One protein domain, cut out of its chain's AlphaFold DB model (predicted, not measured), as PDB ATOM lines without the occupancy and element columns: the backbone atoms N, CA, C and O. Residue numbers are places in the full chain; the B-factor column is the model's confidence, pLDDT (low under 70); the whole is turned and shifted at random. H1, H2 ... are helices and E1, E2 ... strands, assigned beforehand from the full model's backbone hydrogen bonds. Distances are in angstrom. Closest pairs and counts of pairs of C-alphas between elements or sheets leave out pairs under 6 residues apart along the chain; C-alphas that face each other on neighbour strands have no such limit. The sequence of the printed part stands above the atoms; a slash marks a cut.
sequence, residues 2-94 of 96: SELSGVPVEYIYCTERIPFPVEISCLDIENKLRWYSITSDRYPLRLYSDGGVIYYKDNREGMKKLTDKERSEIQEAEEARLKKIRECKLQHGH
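What this domain is: This is residues 2 to 94 of the 96 residues of an uncharacterized protein of Amphimedon queenslandica (UniProt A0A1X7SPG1). A small sheet of three short strands and one long straight helix, H3, make two opposite sides of a loose model, with the loop of residues 16 to 28 and short H2 between them. Short H1 only grazes the sheet. The printed part has 93 residues, in the order H1 E1 H2 E2 E3 H3, and the sheet runs E2 E1 E3, antiparallel. The class is mixed, helices and strands, with 43 residues in named elements, under half; the radius of gyration of the C-alphas is 15.8 A and the spans are 43 by 39 by 22 A.

How they stand to each other: Start at H1, residues 2 to 5, which only grazes the sheet; its closest C-alphas to E1, residues 12 to 15, are those of Ser 2 and Ile 12, 7.4 A apart. Beside inner strand E1 find edge strand E2, residues 35 to 37, antiparallel at 141 degrees, with N 14 and O 36 2.9 A apart. Edge strand E3, residues 56 to 58, is antiparallel to E1 at 150 degrees, with N 57 and O 13 2.8 A apart. H2, residues 29 to 32, is not on the sheet, but only just, with 4 pairs of C-alphas within 10 A. H3, residues 68 to 92, is apart from H1, H2, E1 and E2, and is not on the sheet. In H3 every O i to N i+4 pair is within hydrogen-bond range; H1 and H2 are too short for such a pair.

Where its parts are: Find C-alpha 2 at (13.066, 45.388, 25.422), where H1 begins. E1 runs 10.3 A from C-alpha 12 at (16.421, 51.407, 28.156). H3 runs 36.2 A from C-alpha 68 at (4.130, 62.156, 52.166) to C-alpha 92 at (26.190, 34.432, 59.418).

The domain as a whole: The farthest C-alphas, of Pro 8 and His 94, are 46.2 A apart. The printed part has no cut. The links E1 to H2 and E2 to E3 are long; residues 18 to 19 pair antiparallel with 52 to 53. Residues 42 to 49 and 93 to 94 have pLDDT under 70.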
ATOM      1  N   SER A   2      14.101  44.778  26.279       92.25
ATOM      2  CA  SER A   2      13.066  45.388  25.422       92.25
ATOM      3  C   SER A   2      11.845  44.491  25.187       92.25
ATOM      4  O   SER A   2      10.725  44.909  25.444       92.25
ATOM      5  N   GLU A   3      12.059  43.220  24.839       95.19
ATOM      6  CA  GLU A   3      10.964  42.250  24.666       95.19
ATOM      7  C   GLU A   3      10.162  41.981  25.951       95.19
ATOM      8  O   GLU A   3       8.967  41.718  25.885       95.19
ATOM      9  N   LEU A   4      10.804  42.055  27.123       93.00
ATOM     10  CA  LEU A   4      10.163  41.786  28.416       93.00
ATOM     11  C   LEU A   4       9.398  43.004  28.946       93.00
ATOM     12  O   LEU A   4       8.360  42.839  29.577       93.00
ATOM     13  N   SER A   5       9.927  44.212  28.735       92.56
ATOM     14  CA  SER A   5       9.363  45.452  29.277       92.56
ATOM     15  C   SER A   5       8.481  46.219  28.290       92.56
ATOM     16  O   SER A   5       7.762  47.118  28.709       92.56
ATOM     17  N   GLY A   6       8.562  45.925  26.988       95.44
ATOM     18  CA  GLY A   6       7.924  46.717  25.931       95.44
ATOM     19  C   GLY A   6       8.596  48.073  25.671       95.44
ATOM     20  O   GLY A   6       8.123  48.845  24.840       95.44
ATOM     21  N   VAL A   7       9.703  48.376  26.357       95.88
ATOM     22  CA  VAL A   7      10.465  49.620  26.174       95.88
ATOM     23  C   VAL A   7      11.424  49.440  24.994       95.88
ATOM     24  O   VAL A   7      12.201  48.480  25.005       95.88
ATOM     25  N   PRO A   8      11.422  50.319  23.975       95.69
ATOM     26  CA  PRO A   8      12.389  50.241  22.882       95.69
ATOM     27  C   PRO A   8      13.831  50.319  23.396       95.69
ATOM     28  O   PRO A   8      14.115  51.023  24.368       95.69
ATOM     29  N   VAL A   9      14.745  49.574  22.770       93.94
ATOM     30  CA  VAL A   9      16.119  49.377  23.267       93.94
ATOM     31  C   VAL A   9      16.878  50.693  23.467       93.94
ATOM     32  O   VAL A   9      17.646  50.822  24.415       93.94
ATOM     33  N   GLU A  10      16.616  51.688  22.625       93.94
ATOM     34  CA  GLU A  10      17.208  53.023  22.658       93.94
ATOM     35  C   GLU A  10      16.805  53.856  23.885       93.94
ATOM     36  O   GLU A  10      17.503  54.808  24.236       93.94
ATOM     37  N   TYR A  11      15.713  53.488  24.561       95.50
ATOM     38  CA  TYR A  11      15.221  54.170  25.759       95.50
ATOM     39  C   TYR A  11      15.508  53.400  27.050       95.50
ATOM     40  O   TYR A  11      15.238  53.907  28.138       95.50
ATOM     41  N   ILE A  12      16.089  52.198  26.969       95.19
ATOM     42  CA  ILE A  12      16.421  51.407  28.156       95.19
ATOM     43  C   ILE A  12      17.727  51.899  28.760       95.19
ATOM     44  O   ILE A  12      18.804  51.778  28.168       95.19
ATOM     45  N   TYR A  13      17.623  52.397  29.987       94.50
ATOM     46  CA  TYR A  13      18.771  52.710  30.822       94.50
ATOM     47  C   TYR A  13      18.866  51.699  31.955       94.50
ATOM     48  O   TYR A  13      17.856  51.316  32.541       94.50
ATOM     49  N   CYS A  14      20.079  51.279  32.284       92.88
ATOM     50  CA  CYS A  14      20.338  50.300  33.330       92.88
ATOM     51  C   CYS A  14      21.508  50.706  34.220       92.88
ATOM     52  O   CYS A  14      22.377  51.496  33.846       92.88
ATOM     53  N   THR A  15      21.514  50.161  35.429       91.75
ATOM     54  CA  THR A  15      22.597  50.364  36.385       91.75
ATOM     55  C   THR A  15      23.729  49.383  36.126       91.75
ATOM     56  O   THR A  15      23.566  48.372  35.437       91.75
ATOM     57  N   GLU A  16      24.884  49.638  36.726       87.81
ATOM     58  CA  GLU A  16      25.859  48.572  36.952       87.81
ATOM     59  C   GLU A  16      25.258  47.456  37.822       87.81
ATOM     60  O   GLU A  16      24.277  47.659  38.548       87.81
ATOM     61  N   ARG A  17      25.857  46.264  37.743       86.75
ATOM     62  CA  ARG A  17      25.501  45.125  38.591       86.75
ATOM     63  C   ARG A  17      25.824  45.438  40.051       86.75
ATOM     64  O   ARG A  17      26.976  45.694  40.395       86.75
ATOM     65  N   ILE A  18      24.830  45.304  40.917       88.88
ATOM     66  CA  ILE A  18      24.953  45.490  42.363       88.88
ATOM     67  C   ILE A  18      25.011  44.112  43.034       88.88
ATOM     68  O   ILE A  18      24.146  43.277  42.762       88.88
ATOM     69  N   PRO A  19      26.000  43.832  43.899       87.38
ATOM     70  CA  PRO A  19      26.044  42.584  44.654       87.38
ATOM     71  C   PRO A  19      24.797  42.390  45.526       87.38
ATOM     72  O   PRO A  19      24.312  43.331  46.153       87.38
ATOM     73  N   PHE A  20      24.288  41.160  45.583       86.88
ATOM     74  CA  PHE A  20      23.217  40.798  46.509       86.88
ATOM     75  C   PHE A  20      23.797  40.439  47.897       86.88
ATOM     76  O   PHE A  20      24.847  39.796  47.952       86.88
ATOM     77  N   PRO A  21      23.136  40.781  49.023       90.38
ATOM     78  CA  PRO A  21      21.887  41.536  49.137       90.38
ATOM     79  C   PRO A  21      22.077  43.036  48.897       90.38
ATOM     80  O   PRO A  21      23.063  43.632  49.324       90.38
ATOM     81  N   VAL A  22      21.093  43.648  48.240       91.19
ATOM     82  CA  VAL A  22      21.126  45.068  47.880       91.19
ATOM     83  C   VAL A  22      20.745  45.936  49.079       91.19
ATOM     84  O   VAL A  22      19.672  45.762  49.649       91.19
ATOM     85  N   GLU A  23      21.587  46.904  49.440       93.88
ATOM     86  CA  GLU A  23      21.360  47.791  50.598       93.88
ATOM     87  C   GLU A  23      20.908  49.214  50.237       93.88
ATOM     88  O   GLU A  23      20.627  50.016  51.123       93.88
ATOM     89  N   ILE A  24      20.809  49.548  48.949       94.75
ATOM     90  CA  ILE A  24      20.261  50.843  48.527       94.75
ATOM     91  C   ILE A  24      18.737  50.871  48.709       94.75
ATOM     92  O   ILE A  24      18.073  49.871  48.432       94.75
ATOM     93  N   SER A  25      18.208  52.009  49.173       94.62
ATOM     94  CA  SER A  25      16.765  52.253  49.280       94.62
ATOM     95  C   SER A  25      16.143  52.514  47.912       94.62
ATOM     96  O   SER A  25      16.740  53.224  47.103       94.62
ATOM     97  N   CYS A  26      14.915  52.043  47.686       93.00
ATOM     98  CA  CYS A  26      14.120  52.376  46.498       93.00
ATOM     99  C   CYS A  26      14.039  53.889  46.218       93.00
ATOM    100  O   CYS A  26      14.091  54.301  45.061       93.00
ATOM    101  N   LEU A  27      13.983  54.724  47.262       95.06
ATOM    102  CA  LEU A  27      13.925  56.189  47.134       95.06
ATOM    103  C   LEU A  27      15.251  56.817  46.671       95.06
ATOM    104  O   LEU A  27      15.280  57.967  46.240       95.06
ATOM    105  N   ASP A  28      16.344  56.064  46.761       94.81
ATOM    106  CA  ASP A  28      17.696  56.528  46.472       94.81
ATOM    107  C   ASP A  28      18.250  56.013  45.137       94.81
ATOM    108  O   ASP A  28      19.265  56.537  44.673       94.81
ATOM    109  N   ILE A  29      17.622  54.996  44.527       94.19
ATOM    110  CA  ILE A  29      18.120  54.296  43.324       94.19
ATOM    111  C   ILE A  29      18.471  55.288  42.217       94.19
ATOM    112  O   ILE A  29      19.565  55.220  41.662       94.19
ATOM    113  N   GLU A  30      17.575  56.235  41.934       93.69
ATOM    114  CA  GLU A  30      17.777  57.213  40.866       93.69
ATOM    115  C   GLU A  30      19.045  58.047  41.063       93.69
ATOM    116  O   GLU A  30      19.806  58.239  40.120       93.69
ATOM    117  N   ASN A  31      19.270  58.525  42.290       92.00
ATOM    118  CA  ASN A  31      20.273  59.547  42.586       92.00
ATOM    119  C   ASN A  31      21.621  58.968  43.033       92.00
ATOM    120  O   ASN A  31      22.648  59.630  42.891       92.00
ATOM    121  N   LYS A  32      21.640  57.761  43.611       94.31
ATOM    122  CA  LYS A  32      22.873  57.134  44.114       94.31
ATOM    123  C   LYS A  32      23.510  56.168  43.119       94.31
ATOM    124  O   LYS A  32      24.671  55.809  43.310       94.31
ATOM    125  N   LEU A  33      22.790  55.734  42.083       92.69
ATOM    126  CA  LEU A  33      23.328  54.832  41.066       92.69
ATOM    127  C   LEU A  33      23.657  55.570  39.777       92.69
ATOM    128  O   LEU A  33      23.046  56.574  39.418       92.69
ATOM    129  N   ARG A  34      24.636  55.032  39.053       91.81
ATOM    130  CA  ARG A  34      24.933  55.463  37.690       91.81
ATOM    131  C   ARG A  34      24.053  54.698  36.718       91.81
ATOM    132  O   ARG A  34      23.964  53.474  36.803       91.81
ATOM    133  N   TRP A  35      23.452  55.434  35.794       92.75
ATOM    134  CA  TRP A  35      22.605  54.899  34.739       92.75
ATOM    135  C   TRP A  35      23.314  55.000  33.398       92.75
ATOM    136  O   TRP A  35      23.892  56.034  33.064       92.75
ATOM    137  N   TYR A  36      23.228  53.935  32.618       91.88
ATOM    138  CA  TYR A  36      23.864  53.817  31.320       91.88
ATOM    139  C   TYR A  36      22.824  53.416  30.287       91.88
ATOM    140  O   TYR A  36      21.983  52.563  30.566       91.88
ATOM    141  N   SER A  37      22.904  53.993  29.088       91.88
ATOM    142  CA  SER A  37      22.167  53.443  27.953       91.88
ATOM    143  C   SER A  37      22.679  52.037  27.664       91.88
ATOM    144  O   SER A  37      23.892  51.842  27.544       91.88
ATOM    145  N   ILE A  38      21.772  51.076  27.489       87.25
ATOM    146  CA  ILE A  38      22.156  49.707  27.124       87.25
ATOM    147  C   ILE A  38      22.799  49.630  25.732       87.25
ATOM    148  O   ILE A  38      23.541  48.697  25.442       87.25
ATOM    149  N   THR A  39      22.544  50.624  24.877       86.38
ATOM    150  CA  THR A  39      23.159  50.743  23.548       86.38
ATOM    151  C   THR A  39      24.544  51.396  23.581       86.38
ATOM    152  O   THR A  39      25.198  51.476  22.544       86.38
ATOM    153  N   SER A  40      25.010  51.876  24.743       83.44
ATOM    154  CA  SER A  40      26.340  52.477  24.860       83.44
ATOM    155  C   SER A  40      27.427  51.405  24.868       83.44
ATOM    156  O   SER A  40      27.389  50.452  25.644       83.44
ATOM    157  N   ASP A  41      28.469  51.646  24.079       74.50
ATOM    158  CA  ASP A  41      29.743  50.921  24.070       74.50
ATOM    159  C   ASP A  41      30.447  50.880  25.440       74.50
ATOM    160  O   ASP A  41      31.293  50.024  25.687       74.50
ATOM    161  N   ARG A  42      30.087  51.793  26.350       69.31
ATOM    162  CA  ARG A  42      30.661  51.910  27.695       69.31
ATOM    163  C   ARG A  42      29.910  51.131  28.771       69.31
ATOM    164  O   ARG A  42      30.314  51.217  29.931       69.31
ATOM    165  N   TYR A  43      28.830  50.412  28.447       69.50
ATOM    166  CA  TYR A  43      28.058  49.722  29.480       69.50
ATOM    167  C   TYR A  43      28.871  48.572  30.107       69.50
ATOM    168  O   TYR A  43      29.216  47.611  29.408       69.50
ATOM    169  N   PRO A  44      29.200  48.617  31.416       65.00
ATOM    170  CA  PRO A  44      30.063  47.613  32.019       65.00
ATOM    171  C   PRO A  44      29.257  46.345  32.332       65.00
ATOM    172  O   PRO A  44      28.784  46.148  33.450       65.00
ATOM    173  N   LEU A  45      29.152  45.426  31.368       64.12
ATOM    174  CA  LEU A  45      28.609  44.071  31.568       64.12
ATOM    175  C   LEU A  45      29.589  43.167  32.341       64.12
ATOM    176  O   LEU A  45      29.856  42.030  31.952       64.12
ATOM    177  N   ARG A  46      30.164  43.655  33.447       62.28
ATOM    178  CA  ARG A  46      31.070  42.868  34.297       62.28
ATOM    179  C   ARG A  46      30.279  41.825  35.096       62.28
ATOM    180  O   ARG A  46      30.091  41.953  36.302       62.28
ATOM    181  N   LEU A  47      29.835  40.767  34.419       64.06
ATOM    182  CA  LEU A  47      29.095  39.626  34.970       64.06
ATOM    183  C   LEU A  47      30.023  38.558  35.587       64.06
ATOM    184  O   LEU A  47      29.705  37.377  35.588       64.06
ATOM    185  N   TYR A  48      31.188  38.954  36.105       63.09
ATOM    186  CA  TYR A  48      32.232  38.022  36.561       63.09
ATOM    187  C   TYR A  48      31.990  37.418  37.955       63.09
ATOM    188  O   TYR A  48      32.831  36.673  38.448       63.09
ATOM    189  N   SER A  49      30.884  37.759  38.620       65.81
ATOM    190  CA  SER A  49      30.557  37.262  39.961       65.81
ATOM    191  C   SER A  49      29.122  36.765  40.027       65.81
ATOM    192  O   SER A  49      28.230  37.300  39.360       65.81
ATOM    193  N   ASP A  50      28.903  35.753  40.856       74.38
ATOM    194  CA  ASP A  50      27.601  35.123  41.026       74.38
ATOM    195  C   ASP A  50      26.695  35.954  41.951       74.38
ATOM    196  O   ASP A  50      27.183  36.640  42.853       74.38
ATOM    197  N   GLY A  51      25.389  35.967  41.679       78.12
ATOM    198  CA  GLY A  51      24.380  36.683  42.477       78.12
ATOM    199  C   GLY A  51      24.486  38.221  42.479       78.12
ATOM    200  O   GLY A  51      25.238  38.823  43.251       78.12
ATOM    201  N   GLY A  52      23.697  38.894  41.638       85.50
ATOM    202  CA  GLY A  52      23.642  40.357  41.591       85.50
ATOM    203  C   GLY A  52      22.340  40.883  41.000       85.50
ATOM    204  O   GLY A  52      21.622  40.165  40.311       85.50
ATOM    205  N   VAL A  53      22.044  42.144  41.290       89.31
ATOM    206  CA  VAL A  53      20.833  42.846  40.862       89.31
ATOM    207  C   VAL A  53      21.216  43.961  39.899       89.31
ATOM    208  O   VAL A  53      22.209  44.658  40.107       89.31
ATOM    209  N   ILE A  54      20.426  44.129  38.844       90.50
ATOM    210  CA  ILE A  54      20.515  45.252  37.910       90.50
ATOM    211  C   ILE A  54      19.145  45.920  37.902       90.50
ATOM    212  O   ILE A  54      18.133  45.240  37.731       90.50
ATOM    213  N   TYR A  55      19.117  47.239  38.070       93.25
ATOM    214  CA  TYR A  55      17.910  48.024  37.844       93.25
ATOM    215  C   TYR A  55      17.899  48.526  36.404       93.25
ATOM    216  O   TYR A  55      18.950  48.842  35.840       93.25
ATOM    217  N   TYR A  56      16.714  48.603  35.807       94.25
ATOM    218  CA  TYR A  56      16.508  49.199  34.495       94.25
ATOM    219  C   TYR A  56      15.274  50.103  34.516       94.25
ATOM    220  O   TYR A  56      14.388  49.919  35.350       94.25
ATOM    221  N   LYS A  57      15.235  51.080  33.611       94.69
ATOM    222  CA  LYS A  57      14.118  52.013  33.436       94.69
ATOM    223  C   LYS A  57      13.964  52.432  31.977       94.69
ATOM    224  O   LYS A  57      14.924  52.352  31.207       94.69
ATOM    225  N   ASP A  58      12.777  52.918  31.632       96.31
ATOM    226  CA  ASP A  58      12.574  53.752  30.447       96.31
ATOM    227  C   ASP A  58      13.054  55.176  30.772       96.31
ATOM    228  O   ASP A  58      12.590  55.800  31.724       96.31
ATOM    229  N   ASN A  59      14.022  55.694  30.016       94.75
ATOM    230  CA  ASN A  59      14.604  57.014  30.271       94.75
ATOM    231  C   ASN A  59      13.663  58.186  29.942       94.75
ATOM    232  O   ASN A  59      13.976  59.326  30.288       94.75
ATOM    233  N   ARG A  60      12.533  57.912  29.279       95.69
ATOM    234  CA  ARG A  60      11.512  58.906  28.942       95.69
ATOM    235  C   ARG A  60      10.546  59.143  30.098       95.69
ATOM    236  O   ARG A  60       9.828  60.140  30.091       95.69
ATOM    237  N   GLU A  61      10.506  58.236  31.073       94.25
ATOM    238  CA  GLU A  61       9.640  58.362  32.239       94.25
ATOM    239  C   GLU A  61      10.169  59.416  33.219       94.25
ATOM    240  O   GLU A  61      11.347  59.451  33.579       94.25
ATOM    241  N   GLY A  62       9.268  60.289  33.673       91.94
ATOM    242  CA  GLY A  62       9.557  61.260  34.723       91.94
ATOM    243  C   GLY A  62       9.404  60.657  36.118       91.94
ATOM    244  O   GLY A  62       8.549  59.803  36.349       91.94
ATOM    245  N   MET A  63      10.188  61.153  37.080       91.38
ATOM    246  CA  MET A  63      10.056  60.757  38.486       91.38
ATOM    247  C   MET A  63       8.648  61.049  39.010       91.38
ATOM    248  O   MET A  63       8.179  62.192  38.985       91.38
ATOM    249  N   LYS A  64       7.984  60.010  39.527       92.44
ATOM    250  CA  LYS A  64       6.680  60.152  40.176       92.44
ATOM    251  C   LYS A  64       6.817  61.064  41.399       92.44
ATOM    252  O   LYS A  64       7.672  60.852  42.255       92.44
ATOM    253  N   LYS A  65       5.920  62.049  41.515       95.19
ATOM    254  CA  LYS A  65       5.742  62.801  42.762       95.19
ATOM    255  C   LYS A  65       5.008  61.914  43.760       95.19
ATOM    256  O   LYS A  65       3.861  61.545  43.520       95.19
ATOM    257  N   LEU A  66       5.688  61.562  44.842       96.31
ATOM    258  CA  LEU A  66       5.098  60.813  45.944       96.31
ATOM    259  C   LEU A  66       4.421  61.779  46.913       96.31
ATOM    260  O   LEU A  66       4.955  62.851  47.204       96.31
ATOM    261  N   THR A  67       3.263  61.379  47.421       98.06
ATOM    262  CA  THR A  67       2.685  61.991  48.619       98.06
ATOM    263  C   THR A  67       3.531  61.649  49.846       98.06
ATOM    264  O   THR A  67       4.254  60.649  49.849       98.06
ATOM    265  N   ASP A  68       3.417  62.441  50.914       98.19
ATOM    266  CA  ASP A  68       4.130  62.156  52.166       98.19
ATOM    267  C   ASP A  68       3.786  60.762  52.703       98.19
ATOM    268  O   ASP A  68       4.670  60.034  53.138       98.19
ATOM    269  N   LYS A  69       2.519  60.346  52.571       98.12
ATOM    270  CA  LYS A  69       2.065  59.010  52.968       98.12
ATOM    271  C   LYS A  69       2.745  57.900  52.163       98.12
ATOM    272  O   LYS A  69       3.329  57.004  52.761       98.12
ATOM    273  N   GLU A  70       2.711  57.968  50.829       98.12
ATOM    274  CA  GLU A  70       3.385  56.970  49.977       98.12
ATOM    275  C   GLU A  70       4.890  56.918  50.272       98.12
ATOM    276  O   GLU A  70       5.495  55.847  50.296       98.12
ATOM    277  N   ARG A  71       5.507  58.081  50.514       97.62
ATOM    278  CA  ARG A  71       6.928  58.168  50.842       97.62
ATOM    279  C   ARG A  71       7.241  57.516  52.189       97.62
ATOM    280  O   ARG A  71       8.221  56.777  52.268       97.62
ATOM    281  N   SER A  72       6.425  57.763  53.213       98.06
ATOM    282  CA  SER A  72       6.560  57.134  54.530       98.06
ATOM    283  C   SER A  72       6.391  55.618  54.458       98.06
ATOM    284  O   SER A  72       7.225  54.900  54.999       98.06
ATOM    285  N   GLU A  73       5.391  55.120  53.726       98.44
ATOM    286  CA  GLU A  73       5.162  53.676  53.555       98.44
ATOM    287  C   GLU A  73       6.362  52.976  52.895       98.44
ATOM    288  O   GLU A  73       6.800  51.917  53.349       98.44
ATOM    289  N   ILE A  74       6.945  53.586  51.854       97.75
ATOM    290  CA  ILE A  74       8.161  53.062  51.216       97.75
ATOM    291  C   ILE A  74       9.332  53.079  52.201       97.75
ATOM    292  O   ILE A  74      10.091  52.112  52.270       97.75
ATOM    293  N   GLN A  75       9.495  54.162  52.963       98.06
ATOM    294  CA  GLN A  75      10.592  54.285  53.913       98.06
ATOM    295  C   GLN A  75      10.517  53.220  55.016       98.06
ATOM    296  O   GLN A  75      11.516  52.551  55.270       98.06
ATOM    297  N   GLU A  76       9.348  53.006  55.618       98.38
ATOM    298  CA  GLU A  76       9.151  51.987  56.657       98.38
ATOM    299  C   GLU A  76       9.438  50.570  56.132       98.38
ATOM    300  O   GLU A  76      10.135  49.782  56.783       98.38
ATOM    301  N   ALA A  77       8.962  50.251  54.923       98.25
ATOM    302  CA  ALA A  77       9.221  48.962  54.285       98.25
ATOM    303  C   ALA A  77      10.719  48.744  54.004       98.25
ATOM    304  O   ALA A  77      11.259  47.662  54.264       98.25
ATOM    305  N   GLU A  78      11.412  49.774  53.515       97.75
ATOM    306  CA  GLU A  78      12.847  49.720  53.236       97.75
ATOM    307  C   GLU A  78      13.681  49.619  54.521       97.75
ATOM    308  O   GLU A  78      14.627  48.831  54.583       97.75
ATOM    309  N   GLU A  79      13.312  50.334  55.585       97.56
ATOM    310  CA  GLU A  79      13.966  50.226  56.893       97.56
ATOM    311  C   GLU A  79      13.844  48.810  57.472       97.56
ATOM    312  O   GLU A  79      14.844  48.241  57.935       97.56
ATOM    313  N   ALA A  80      12.658  48.198  57.377       98.06
ATOM    314  CA  ALA A  80      12.428  46.816  57.790       98.06
ATOM    315  C   ALA A  80      13.255  45.819  56.953       98.06
ATOM    316  O   ALA A  80      13.901  44.920  57.507       98.06
ATOM    317  N   ARG A  81      13.299  46.000  55.627       96.56
ATOM    318  CA  ARG A  81      14.100  45.177  54.707       96.56
ATOM    319  C   ARG A  81      15.592  45.250  55.039       96.56
ATOM    320  O   ARG A  81      16.249  44.213  55.154       96.56
ATOM    321  N   LEU A  82      16.123  46.457  55.239       95.81
ATOM    322  CA  LEU A  82      17.533  46.679  55.570       95.81
ATOM    323  C   LEU A  82      17.887  46.144  56.958       95.81
ATOM    324  O   LEU A  82      18.966  45.579  57.140       95.81
ATOM    325  N   LYS A  83      16.980  46.265  57.934       96.69
ATOM    326  CA  LYS A  83      17.151  45.653  59.256       96.69
ATOM    327  C   LYS A  83      17.320  44.138  59.141       96.69
ATOM    328  O   LYS A  83      18.287  43.608  59.679       96.69
ATOM    329  N   LYS A  84      16.464  43.468  58.363       95.75
ATOM    330  CA  LYS A  84      16.549  42.018  58.143       95.75
ATOM    331  C   LYS A  84      17.857  41.604  57.459       95.75
ATOM    332  O   LYS A  84      18.465  40.612  57.851       95.75
ATOM    333  N   ILE A  85      18.335  42.382  56.482       93.62
ATOM    334  CA  ILE A  85      19.645  42.147  55.849       93.62
ATOM    335  C   ILE A  85      20.771  42.230  56.886       93.62
ATOM    336  O   ILE A  85      21.623  41.342  56.928       93.62
ATOM    337  N   ARG A  86      20.765  43.262  57.742       93.75
ATOM    338  CA  ARG A  86      21.759  43.415  58.816       93.75
ATOM    339  C   ARG A  86      21.713  42.250  59.802       93.75
ATOM    340  O   ARG A  86      22.759  41.702  60.126       93.75
ATOM    341  N   GLU A  87      20.525  41.829  60.231       94.31
ATOM    342  CA  GLU A  87      20.343  40.677  61.125       94.31
ATOM    343  C   GLU A  87      20.885  39.379  60.510       94.31
ATOM    344  O   GLU A  87      21.654  38.669  61.159       94.31
ATOM    345  N   CYS A  88      20.566  39.096  59.242       89.62
ATOM    346  CA  CYS A  88      21.115  37.935  58.540       89.62
ATOM    347  C   CYS A  88      22.644  37.997  58.453       89.62
ATOM    348  O   CYS A  88      23.308  36.994  58.711       89.62
ATOM    349  N   LYS A  89      23.222  39.163  58.135       88.31
ATOM    350  CA  LYS A  89      24.681  39.333  58.095       88.31
ATOM    351  C   LYS A  89      25.328  39.121  59.463       88.31
ATOM    352  O   LYS A  89      26.372  38.490  59.522       88.31
ATOM    353  N   LEU A  90      24.710  39.579  60.552       88.50
ATOM    354  CA  LEU A  90      25.220  39.360  61.912       88.50
ATOM    355  C   LEU A  90      25.188  37.878  62.314       88.50
ATOM    356  O   LEU A  90      26.156  37.377  62.876       88.50
ATOM    357  N   GLN A  91      24.113  37.155  61.985       84.69
ATOM    358  CA  GLN A  91      23.983  35.724  62.297       84.69
ATOM    359  C   GLN A  91      24.986  34.845  61.535       84.69
ATOM    360  O   GLN A  91      25.421  33.817  62.049       84.69
ATOM    361  N   HIS A  92      25.356  35.240  60.315       77.81
ATOM    362  CA  HIS A  92      26.190  34.432  59.418       77.81
ATOM    363  C   HIS A  92      27.611  34.993  59.233       77.81
ATOM    364  O   HIS A  92      28.454  34.333  58.631       77.81
ATOM    365  N   GLY A  93      27.898  36.181  59.770       61.94
ATOM    366  CA  GLY A  93      29.179  36.883  59.644       61.94
ATOM    367  C   GLY A  93      30.317  36.320  60.500       61.94
ATOM    368  O   GLY A  93      31.451  36.737  60.324       61.94
ATOM    369  N   HIS A  94      30.046  35.350  61.381       52.94
ATOM    370  CA  HIS A  94      31.057  34.649  62.189       52.94
ATOM    371  C   HIS A  94      31.689  33.424  61.495       52.94
ATOM    372  O   HIS A  94      32.326  32.608  62.158       52.94
TER     373      HIS A  94